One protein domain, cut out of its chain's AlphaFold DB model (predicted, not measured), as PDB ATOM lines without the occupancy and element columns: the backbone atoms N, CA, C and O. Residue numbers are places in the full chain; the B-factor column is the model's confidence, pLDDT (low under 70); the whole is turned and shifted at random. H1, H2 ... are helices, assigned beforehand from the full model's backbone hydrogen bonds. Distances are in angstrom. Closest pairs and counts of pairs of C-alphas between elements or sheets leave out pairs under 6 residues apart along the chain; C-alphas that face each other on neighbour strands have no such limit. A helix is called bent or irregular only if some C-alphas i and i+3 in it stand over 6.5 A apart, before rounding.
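Overview. This is residues 295 to 375 of the 401 residues of an uncharacterized protein of [Collinsella] massiliensis (UniProt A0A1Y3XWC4). Two helices, the long H3 and the shorter H1, lie side by side and run the same way, and the short H2 sits by both of them, the three centres making a triangle. Long stretches with no named element surround them: residues 295 to 311 pass along H3 in the opposite direction before turning towards H1, and residues 326 to 338 include a small paired turn beyond H1. The printed part has 81 residues with three named helices, H1, H2 and H3 in that order, and no named strand; the class is all helix, though just 39 of the 81 residues are in named elements. The whole is compact, with a radius of gyration of the C-alphas of 12.2 A, and the C-alphas span 37 by 30 by 18 A.

Along the chain. Begin with the longest helix, H3, residues 356 to 375: find C-alpha 356 at (34.819, -0.577, -14.885) and follow the rising z to C-alpha 375 at (49.121, 2.544, 9.442), 28.4 A away. H1, residues 312 to 325, starts with C-alpha 312 at (25.169, 3.235, -13.360) and measures 18.1 A from first to last C-alpha. H1 is irregular: C-alphas 321 and 324 are 9.1 A apart, where about 5 A is found in a regular helix. H2 is residues 339 to 343, 6.0 A from first to last C-alpha.

Arrangement. Start from H3 and look to H1: they touch, and their closest C-alphas, those of Tyr 314 and Ala 359, are 5.7 A apart. They run the same way at a shallow tilt of 33 degrees, only just short of steep. H3 touches H2 with residues 361 to 365 alone; the closest C-alphas, of Tyr 340 and Ala 362, are 6.3 A apart. H1 and H2 only just touch, with 3 pairs of C-alphas within 8 A; on H1 residues 322 to 325 alone take part, and the closest C-alphas, of Ala 322 and Tyr 340, are 6.1 A apart. Past H1, look at residues 326 to 327, which pair antiparallel with residues 332 to 333. In the backbones of H2 and H3 every O i to N i+4 pair is within hydrogen-bond range; in H1 it is 8 of 10.

Size, cuts and confidence. The two C-alphas farthest apart are those of Asp 304 and Ser 375, at 37.8 A. The printed part runs from residue 295 to 375 and has no cut. Both links are long: 13 residues between H1 and H2, and 12 between H2 and H3. In this predicted model the mean pLDDT of the printed part is 89.5, and no printed residue is under 70.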
ATOM      1  N   LEU A 295      37.243  -2.112   4.642       81.25
ATOM      2  CA  LEU A 295      38.012  -2.764   3.582       81.25
ATOM      3  C   LEU A 295      37.188  -2.701   2.281       81.25
ATOM      4  O   LEU A 295      36.081  -3.254   2.272       81.25
ATOM      5  N   PRO A 296      37.680  -2.043   1.217       85.12
ATOM      6  CA  PRO A 296      36.914  -1.902  -0.010       85.12
ATOM      7  C   PRO A 296      36.745  -3.262  -0.690       85.12
ATOM      8  O   PRO A 296      37.646  -4.103  -0.679       85.12
ATOM      9  N   GLU A 297      35.576  -3.483  -1.283       88.88
ATOM     10  CA  GLU A 297      35.298  -4.664  -2.101       88.88
ATOM     11  C   GLU A 297      35.598  -4.344  -3.558       88.88
ATOM     12  O   GLU A 297      35.247  -3.266  -4.027       88.88
ATOM     13  N   GLU A 298      36.250  -5.258  -4.273       90.25
ATOM     14  CA  GLU A 298      36.559  -5.071  -5.693       90.25
ATOM     15  C   GLU A 298      35.262  -4.935  -6.517       90.25
ATOM     16  O   GLU A 298      34.300  -5.670  -6.259       90.25
ATOM     17  N   PRO A 299      35.188  -4.013  -7.499       90.31
ATOM     18  CA  PRO A 299      34.005  -3.884  -8.339       90.31
ATOM     19  C   PRO A 299      33.814  -5.134  -9.208       90.31
ATOM     20  O   PRO A 299      34.771  -5.730  -9.699       90.31
ATOM     21  N   GLU A 300      32.561  -5.515  -9.453       87.12
ATOM     22  CA  GLU A 300      32.256  -6.686 -10.277       87.12
ATOM     23  C   GLU A 300      32.752  -6.499 -11.719       87.12
ATOM     24  O   GLU A 300      32.414  -5.519 -12.391       87.12
ATOM     25  N   GLN A 301      33.532  -7.460 -12.217       88.31
ATOM     26  CA  GLN A 301      34.001  -7.451 -13.598       88.31
ATOM     27  C   GLN A 301      32.832  -7.689 -14.578       88.31
ATOM     28  O   GLN A 301      32.006  -8.577 -14.339       88.31
ATOM     29  N   PRO A 302      32.754  -6.958 -15.710       85.81
ATOM     30  CA  PRO A 302      31.732  -7.199 -16.723       85.81
ATOM     31  C   PRO A 302      31.807  -8.634 -17.261       85.81
ATOM     32  O   PRO A 302      32.860  -9.074 -17.718       85.81
ATOM     33  N   ALA A 303      30.677  -9.348 -17.285       80.44
ATOM     34  CA  ALA A 303      30.613 -10.735 -17.766       80.44
ATOM     35  C   ALA A 303      31.048 -10.895 -19.237       80.44
ATOM     36  O   ALA A 303      31.567 -11.940 -19.627       80.44
ATOM     37  N   ASP A 304      30.855  -9.847 -20.039       79.06
ATOM     38  CA  ASP A 304      31.235  -9.808 -21.452       79.06
ATOM     39  C   ASP A 304      32.713  -9.413 -21.664       79.06
ATOM     40  O   ASP A 304      33.177  -9.343 -22.802       79.06
ATOM     41  N   GLY A 305      33.460  -9.136 -20.584       77.31
ATOM     42  CA  GLY A 305      34.868  -8.720 -20.615       77.31
ATOM     43  C   GLY A 305      35.112  -7.308 -21.162       77.31
ATOM     44  O   GLY A 305      36.258  -6.876 -21.249       77.31
ATOM     45  N   ASP A 306      34.055  -6.584 -21.532       80.38
ATOM     46  CA  ASP A 306      34.148  -5.215 -22.034       80.38
ATOM     47  C   ASP A 306      34.214  -4.202 -20.884       80.38
ATOM     48  O   ASP A 306      33.197  -3.782 -20.330       80.38
ATOM     49  N   THR A 307      35.429  -3.775 -20.554       81.06
ATOM     50  CA  THR A 307      35.708  -2.782 -19.507       81.06
ATOM     51  C   THR A 307      35.345  -1.349 -19.906       81.06
ATOM     52  O   THR A 307      35.293  -0.470 -19.045       81.06
ATOM     53  N   SER A 308      35.059  -1.109 -21.193       78.00
ATOM     54  CA  SER A 308      34.689   0.208 -21.726       78.00
ATOM     55  C   SER A 308      33.194   0.505 -21.606       78.00
ATOM     56  O   SER A 308      32.780   1.668 -21.682       78.00
ATOM     57  N   THR A 309      32.376  -0.529 -21.382       86.00
ATOM     58  CA  THR A 309      30.945  -0.365 -21.147       86.00
ATOM     59  C   THR A 309      30.721   0.442 -19.871       86.00
ATOM     60  O   THR A 309      31.111   0.052 -18.770       86.00
ATOM     61  N   ARG A 310      30.056   1.589 -20.027       92.38
ATOM     62  CA  ARG A 310      29.705   2.461 -18.907       92.38
ATOM     63  C   ARG A 310      28.371   2.038 -18.303       92.38
ATOM     64  O   ARG A 310      27.418   1.756 -19.031       92.38
ATOM     65  N   SER A 311      28.274   2.041 -16.981       92.56
ATOM     66  CA  SER A 311      27.071   1.645 -16.252       92.56
ATOM     67  C   SER A 311      26.800   2.565 -15.064       92.56
ATOM     68  O   SER A 311      27.700   3.230 -14.546       92.56
ATOM     69  N   LYS A 312      25.542   2.576 -14.612       94.31
ATOM     70  CA  LYS A 312      25.169   3.235 -13.360       94.31
ATOM     71  C   LYS A 312      25.724   2.501 -12.137       94.31
ATOM     72  O   LYS A 312      26.078   3.149 -11.165       94.31
ATOM     73  N   ALA A 313      25.860   1.175 -12.201       93.12
ATOM     74  CA  ALA A 313      26.392   0.386 -11.092       93.12
ATOM     75  C   ALA A 313      27.831   0.795 -10.730       93.12
ATOM     76  O   ALA A 313      28.143   0.940  -9.554       93.12
ATOM     77  N   TYR A 314      28.680   1.059 -11.730       93.75
ATOM     78  CA  TYR A 314      30.035   1.568 -11.493       93.75
ATOM     79  C   TYR A 314      30.039   3.007 -10.972       93.75
ATOM     80  O   TYR A 314      30.853   3.333 -10.116       93.75
ATOM     81  N   ALA A 315      29.114   3.858 -11.431       94.50
ATOM     82  CA  ALA A 315      28.981   5.210 -10.891       94.50
ATOM     83  C   ALA A 315      28.578   5.178  -9.413       94.50
ATOM     84  O   ALA A 315      29.230   5.805  -8.583       94.50
ATOM     85  N   ASP A 316      27.558   4.387  -9.072       95.25
ATOM     86  CA  ASP A 316      27.100   4.215  -7.694       95.25
ATOM     87  C   ASP A 316      28.219   3.624  -6.813       95.25
ATOM     88  O   ASP A 316      28.392   4.052  -5.675       95.25
ATOM     89  N   TYR A 317      29.021   2.689  -7.338       94.31
ATOM     90  CA  TYR A 317      30.195   2.145  -6.648       94.31
ATOM     91  C   TYR A 317      31.229   3.230  -6.307       94.31
ATOM     92  O   TYR A 317      31.603   3.366  -5.144       94.31
ATOM     93  N   ILE A 318      31.642   4.039  -7.290       94.75
ATOM     94  CA  ILE A 318      32.609   5.131  -7.084       94.75
ATOM     95  C   ILE A 318      32.067   6.154  -6.079       94.75
ATOM     96  O   ILE A 318      32.792   6.565  -5.181       94.75
ATOM     97  N   ILE A 319      30.793   6.537  -6.199       94.19
ATOM     98  CA  ILE A 319      30.151   7.516  -5.307       94.19
ATOM     99  C   ILE A 319      30.085   6.991  -3.871       94.19
ATOM    100  O   ILE A 319      30.346   7.740  -2.932       94.19
ATOM    101  N   ASN A 320      29.776   5.706  -3.688       92.62
ATOM    102  CA  ASN A 320      29.756   5.086  -2.365       92.62
ATOM    103  C   ASN A 320      31.145   5.059  -1.714       92.62
ATOM    104  O   ASN A 320      31.229   5.230  -0.501       92.62
ATOM    105  N   LEU A 321      32.213   4.851  -2.496       92.25
ATOM    106  CA  LEU A 321      33.587   4.930  -1.992       92.25
ATOM    107  C   LEU A 321      33.998   6.372  -1.672       92.25
ATOM    108  O   LEU A 321      34.566   6.620  -0.615       92.25
ATOM    109  N   ALA A 322      33.668   7.315  -2.556       91.56
ATOM    110  CA  ALA A 322      34.001   8.728  -2.395       91.56
ATOM    111  C   ALA A 322      33.286   9.388  -1.203       91.56
ATOM    112  O   ALA A 322      33.813  10.328  -0.611       91.56
ATOM    113  N   GLY A 323      32.082   8.923  -0.857       91.00
ATOM    114  CA  GLY A 323      31.318   9.437   0.278       91.00
ATOM    115  C   GLY A 323      31.129  10.954   0.204       91.00
ATOM    116  O   GLY A 323      30.521  11.464  -0.736       91.00
ATOM    117  N   ASP A 324      31.677  11.671   1.186       90.75
ATOM    118  CA  ASP A 324      31.562  13.131   1.308       90.75
ATOM    119  C   ASP A 324      32.333  13.911   0.221       90.75
ATOM    120  O   ASP A 324      32.086  15.102   0.028       90.75
ATOM    121  N   GLU A 325      33.249  13.270  -0.519       92.81
ATOM    122  CA  GLU A 325      33.909  13.897  -1.675       92.81
ATOM    123  C   GLU A 325      32.987  14.039  -2.886       92.81
ATOM    124  O   GLU A 325      33.264  14.848  -3.778       92.81
ATOM    125  N   TRP A 326      31.884  13.288  -2.927       94.06
ATOM    126  CA  TRP A 326      30.876  13.413  -3.968       94.06
ATOM    127  C   TRP A 326      29.705  14.280  -3.502       94.06
ATOM    128  O   TRP A 326      28.995  13.965  -2.548       94.06
ATOM    129  N   ASP A 327      29.438  15.359  -4.232       93.00
ATOM    130  CA  ASP A 327      28.282  16.209  -3.999       93.00
ATOM    131  C   ASP A 327      27.077  15.669  -4.790       93.00
ATOM    132  O   ASP A 327      26.933  15.845  -6.007       93.00
ATOM    133  N   ALA A 328      26.174  15.003  -4.070       89.75
ATOM    134  CA  ALA A 328      24.957  14.435  -4.642       89.75
ATOM    135  C   ALA A 328      23.932  15.491  -5.111       89.75
ATOM    136  O   ALA A 328      23.072  15.165  -5.930       89.75
ATOM    137  N   GLU A 329      23.991  16.736  -4.619       88.06
ATOM    138  CA  GLU A 329      23.063  17.807  -5.022       88.06
ATOM    139  C   GLU A 329      23.430  18.379  -6.393       88.06
ATOM    140  O   GLU A 329      22.557  18.677  -7.215       88.06
ATOM    141  N   THR A 330      24.727  18.526  -6.639       88.44
ATOM    142  CA  THR A 330      25.280  19.059  -7.887       88.44
ATOM    143  C   THR A 330      25.621  17.963  -8.895       88.44
ATOM    144  O   THR A 330      25.752  18.256 -10.086       88.44
ATOM    145  N   GLY A 331      25.702  16.704  -8.451       87.31
ATOM    146  CA  GLY A 331      26.041  15.556  -9.290       87.31
ATOM    147  C   GLY A 331      27.490  15.594  -9.772       87.31
ATOM    148  O   GLY A 331      27.763  15.184 -10.902       87.31
ATOM    149  N   THR A 332      28.392  16.139  -8.954       91.25
ATOM    150  CA  THR A 332      29.824  16.269  -9.250       91.25
ATOM    151  C   THR A 332      30.660  16.200  -7.966       91.25
ATOM    152  O   THR A 332      30.128  15.981  -6.883       91.25
ATOM    153  N   TRP A 333      31.977  16.365  -8.077       92.19
ATOM    154  CA  TRP A 333      32.895  16.363  -6.939       92.19
ATOM    155  C   TRP A 333      32.694  17.602  -6.055       92.19
ATOM    156  O   TRP A 333      32.666  18.728  -6.555       92.19
ATOM    157  N   ALA A 334      32.611  17.402  -4.738       92.81
ATOM    158  CA  ALA A 334      32.512  18.476  -3.747       92.81
ATOM    159  C   ALA A 334      33.796  19.329  -3.684       92.81
ATOM    160  O   ALA A 334      33.751  20.521  -3.370       92.81
ATOM    161  N   SER A 335      34.946  18.725  -4.002       89.38
ATOM    162  CA  SER A 335      36.257  19.370  -4.112       89.38
ATOM    163  C   SER A 335      37.095  18.693  -5.197       89.38
ATOM    164  O   SER A 335      36.950  17.499  -5.435       89.38
ATOM    165  N   THR A 336      38.002  19.437  -5.834       88.25
ATOM    166  CA  THR A 336      38.985  18.881  -6.782       88.25
ATOM    167  C   THR A 336      40.247  18.356  -6.110       88.25
ATOM    168  O   THR A 336      41.049  17.704  -6.765       88.25
ATOM    169  N   ASP A 337      40.430  18.660  -4.826       90.25
ATOM    170  CA  ASP A 337      41.651  18.336  -4.084       90.25
ATOM    171  C   ASP A 337      41.542  16.996  -3.338       90.25
ATOM    172  O   ASP A 337      42.501  16.554  -2.708       90.25
ATOM    173  N   GLY A 338      40.364  16.367  -3.377       89.25
ATOM    174  CA  GLY A 338      40.123  15.073  -2.753       89.25
ATOM    175  C   GLY A 338      40.826  13.930  -3.503       89.25
ATOM    176  O   GLY A 338      41.033  14.034  -4.721       89.25
ATOM    177  N   PRO A 339      41.237  12.853  -2.812       91.88
ATOM    178  CA  PRO A 339      41.909  11.707  -3.417       91.88
ATOM    179  C   PRO A 339      41.118  11.063  -4.563       91.88
ATOM    180  O   PRO A 339      41.721  10.752  -5.594       91.88
ATOM    181  N   TYR A 340      39.789  10.934  -4.462       92.75
ATOM    182  CA  TYR A 340      38.984  10.360  -5.551       92.75
ATOM    183  C   TYR A 340      38.871  11.323  -6.732       92.75
ATOM    184  O   TYR A 340      39.071  10.920  -7.881       92.75
ATOM    185  N   ALA A 341      38.621  12.606  -6.457       93.06
ATOM    186  CA  ALA A 341      38.535  13.639  -7.489       93.06
ATOM    187  C   ALA A 341      39.862  13.817  -8.252       93.06
ATOM    188  O   ALA A 341      39.857  14.049  -9.463       93.06
ATOM    189  N   THR A 342      40.993  13.668  -7.557       94.44
ATOM    190  CA  THR A 342      42.338  13.721  -8.145       94.44
ATOM    191  C   THR A 342      42.629  12.477  -8.984       94.44
ATOM    192  O   THR A 342      43.098  12.597 -10.114       94.44
ATOM    193  N   ALA A 343      42.333  11.280  -8.468       94.12
ATOM    194  CA  ALA A 343      42.600  10.028  -9.177       94.12
ATOM    195  C   ALA A 343      41.751   9.866 -10.447       94.12
ATOM    196  O   ALA A 343      42.212   9.302 -11.438       94.12
ATOM    197  N   LEU A 344      40.527  10.396 -10.428       92.81
ATOM    198  CA  LEU A 344      39.587  10.367 -11.553       92.81
ATOM    199  C   LEU A 344      39.604  11.674 -12.361       92.81
ATOM    200  O   LEU A 344      38.695  11.943 -13.152       92.81
ATOM    201  N   GLN A 345      40.629  12.511 -12.179       92.88
ATOM    202  CA  GLN A 345      40.722  13.791 -12.865       92.88
ATOM    203  C   GLN A 345      40.784  13.596 -14.387       92.88
ATOM    204  O   GLN A 345      41.627  12.878 -14.919       92.88
ATOM    205  N   GLY A 346      39.898  14.291 -15.104       86.38
ATOM    206  CA  GLY A 346      39.818  14.205 -16.565       86.38
ATOM    207  C   GLY A 346      39.070  12.975 -17.090       86.38
ATOM    208  O   GLY A 346      39.013  12.799 -18.306       86.38
ATOM    209  N   MET A 347      38.482  12.163 -16.207       89.69
ATOM    210  CA  MET A 347      37.581  11.066 -16.566       89.69
ATOM    211  C   MET A 347      36.123  11.536 -16.528       89.69
ATOM    212  O   MET A 347      35.749  12.396 -15.729       89.69
ATOM    213  N   ASP A 348      35.279  10.958 -17.384       88.62
ATOM    214  CA  ASP A 348      33.881  11.375 -17.571       88.62
ATOM    215  C   ASP A 348      32.929  10.727 -16.541       88.62
ATOM    216  O   ASP A 348      31.825  10.277 -16.875       88.62
ATOM    217  N   VAL A 349      33.346  10.648 -15.272       90.19
ATOM    218  CA  VAL A 349      32.522  10.095 -14.186       90.19
ATOM    219  C   VAL A 349      31.343  11.029 -13.915       90.19
ATOM    220  O   VAL A 349      31.503  12.221 -13.656       90.19
ATOM    221  N   THR A 350      30.133  10.477 -13.975       91.94
ATOM    222  CA  THR A 350      28.884  11.199 -13.700       91.94
ATOM    223  C   THR A 350      28.037  10.418 -12.703       91.94
ATOM    224  O   THR A 350      28.253   9.223 -12.519       91.94
ATOM    225  N   ALA A 351      27.009  11.059 -12.139       92.25
ATOM    226  CA  ALA A 351      26.086  10.432 -11.186       92.25
ATOM    227  C   ALA A 351      25.417   9.127 -11.681       92.25
ATOM    228  O   ALA A 351      24.943   8.328 -10.877       92.25
ATOM    229  N   ASP A 352      25.349   8.911 -12.999       93.75
ATOM    230  CA  ASP A 352      24.629   7.787 -13.606       93.75
ATOM    231  C   ASP A 352      25.483   6.937 -14.556       93.75
ATOM    232  O   ASP A 352      24.976   5.985 -15.155       93.75
ATOM    233  N   SER A 353      26.763   7.268 -14.744       92.69
ATOM    234  CA  SER A 353      27.607   6.584 -15.723       92.69
ATOM    235  C   SER A 353      29.086   6.642 -15.357       92.69
ATOM    236  O   SER A 353      29.676   7.726 -15.353       92.69
ATOM    237  N   ALA A 354      29.665   5.461 -15.129       94.31
ATOM    238  CA  ALA A 354      31.103   5.227 -15.019       94.31
ATOM    239  C   ALA A 354      31.506   3.906 -15.697       94.31
ATOM    240  O   ALA A 354      30.658   3.030 -15.897       94.31
ATOM    241  N   SER A 355      32.772   3.758 -16.085       93.38
ATOM    242  CA  SER A 355      33.337   2.505 -16.607       93.38
ATOM    243  C   SER A 355      33.867   1.602 -15.486       93.38
ATOM    244  O   SER A 355      34.050   2.035 -14.347       93.38
ATOM    245  N   TYR A 356      34.144   0.337 -15.814       92.00
ATOM    246  CA  TYR A 356      34.819  -0.577 -14.885       92.00
ATOM    247  C   TYR A 356      36.232  -0.087 -14.533       92.00
ATOM    248  O   TYR A 356      36.653  -0.191 -13.388       92.00
ATOM    249  N   GLU A 357      36.951   0.491 -15.499       91.69
ATOM    250  CA  GLU A 357      38.293   1.049 -15.284       91.69
ATOM    251  C   GLU A 357      38.282   2.197 -14.262       91.69
ATOM    252  O   GLU A 357      39.087   2.204 -13.333       91.69
ATOM    253  N   GLU A 358      37.312   3.112 -14.364       93.88
ATOM    254  CA  GLU A 358      37.110   4.193 -13.390       93.88
ATOM    255  C   GLU A 358      36.769   3.632 -11.994       93.88
ATOM    256  O   GLU A 358      37.277   4.118 -10.981       93.88
ATOM    257  N   ALA A 359      35.962   2.568 -11.922       93.94
ATOM    258  CA  ALA A 359      35.644   1.901 -10.659       93.94
ATOM    259  C   ALA A 359      36.869   1.223 -10.026       93.94
ATOM    260  O   ALA A 359      37.050   1.301  -8.813       93.94
ATOM    261  N   ILE A 360      37.736   0.603 -10.828       93.56
ATOM    262  CA  ILE A 360      38.990   0.004 -10.353       93.56
ATOM    263  C   ILE A 360      39.957   1.073  -9.832       93.56
ATOM    264  O   ILE A 360      40.592   0.877  -8.797       93.56
ATOM    265  N   ILE A 361      40.039   2.232 -10.487       94.38
ATOM    266  CA  ILE A 361      40.838   3.357  -9.982       94.38
ATOM    267  C   ILE A 361      40.315   3.811  -8.614       94.38
ATOM    268  O   ILE A 361      41.102   3.930  -7.673       94.38
ATOM    269  N   ALA A 362      38.999   3.991  -8.467       93.94
ATOM    270  CA  ALA A 362      38.394   4.342  -7.181       93.94
ATOM    271  C   ALA A 362      38.633   3.266  -6.107       93.94
ATOM    272  O   ALA A 362      38.940   3.601  -4.965       93.94
ATOM    273  N   TYR A 363      38.561   1.983  -6.469       93.25
ATOM    274  CA  TYR A 363      38.902   0.874  -5.576       93.25
ATOM    275  C   TYR A 363      40.336   0.983  -5.041       93.25
ATOM    276  O   TYR A 363      40.559   0.849  -3.837       93.25
ATOM    277  N   TYR A 364      41.314   1.272  -5.905       92.56
ATOM    278  CA  TYR A 364      42.703   1.438  -5.474       92.56
ATOM    279  C   TYR A 364      42.911   2.663  -4.587       92.56
ATOM    280  O   TYR A 364      43.750   2.607  -3.685       92.56
ATOM    281  N   VAL A 365      42.170   3.751  -4.811       93.25
ATOM    282  CA  VAL A 365      42.171   4.906  -3.901       93.25
ATOM    283  C   VAL A 365      41.642   4.487  -2.532       93.25
ATOM    284  O   VAL A 365      42.343   4.660  -1.538       93.25
ATOM    285  N   ALA A 366      40.482   3.831  -2.483       90.81
ATOM    286  CA  ALA A 366      39.895   3.342  -1.237       90.81
ATOM    287  C   ALA A 366      40.834   2.389  -0.484       90.81
ATOM    288  O   ALA A 366      40.950   2.446   0.742       90.81
ATOM    289  N   TYR A 367      41.541   1.521  -1.210       87.38
ATOM    290  CA  TYR A 367      42.501   0.601  -0.608       87.38
ATOM    291  C   TYR A 367      43.711   1.344  -0.029       87.38
ATOM    292  O   TYR A 367      44.160   1.026   1.072       87.38
ATOM    293  N   GLN A 368      44.221   2.360  -0.731       87.69
ATOM    294  CA  GLN A 368      45.307   3.210  -0.234       87.69
ATOM    295  C   GLN A 368      44.894   4.003   1.009       87.69
ATOM    296  O   GLN A 368      45.677   4.097   1.956       87.69
ATOM    297  N   GLU A 369      43.673   4.535   1.045       85.12
ATOM    298  CA  GLU A 369      43.133   5.218   2.223       85.12
ATOM    299  C   GLU A 369      42.985   4.267   3.410       85.12
ATOM    300  O   GLU A 369      43.420   4.593   4.515       85.12
ATOM    301  N   TYR A 370      42.451   3.066   3.174       84.06
ATOM    302  CA  TYR A 370      42.370   2.011   4.181       84.06
ATOM    303  C   TYR A 370      43.755   1.663   4.742       84.06
ATOM    304  O   TYR A 370      43.949   1.681   5.959       84.06
ATOM    305  N   ALA A 371      44.737   1.400   3.873       81.75
ATOM    306  CA  ALA A 371      46.102   1.070   4.278       81.75
ATOM    307  C   ALA A 371      46.765   2.224   5.051       81.75
ATOM    308  O   ALA A 371      47.413   2.006   6.078       81.75
ATOM    309  N   THR A 372      46.551   3.463   4.604       82.19
ATOM    310  CA  THR A 372      47.068   4.663   5.270       82.19
ATOM    311  C   THR A 372      46.453   4.821   6.655       82.19
ATOM    312  O   THR A 372      47.186   4.980   7.631       82.19
ATOM    313  N   GLN A 373      45.129   4.715   6.784       77.69
ATOM    314  CA  GLN A 373      44.447   4.842   8.070       77.69
ATOM    315  C   GLN A 373      44.829   3.707   9.030       77.69
ATOM    316  O   GLN A 373      45.078   3.962  10.206       77.69
ATOM    317  N   ALA A 374      44.946   2.475   8.531       74.31
ATOM    318  CA  ALA A 374      45.457   1.351   9.309       74.31
ATOM    319  C   ALA A 374      46.869   1.633   9.855       74.31
ATOM    320  O   ALA A 374      47.134   1.401  11.036       74.31
ATOM    321  N   SER A 375      47.758   2.192   9.025       78.12
ATOM    322  CA  SER A 375      49.121   2.544   9.442       78.12
ATOM    323  C   SER A 375      49.157   3.668  10.484       78.12
ATOM    324  O   SER A 375      49.969   3.619  11.408       78.12
TER     325      SER A 375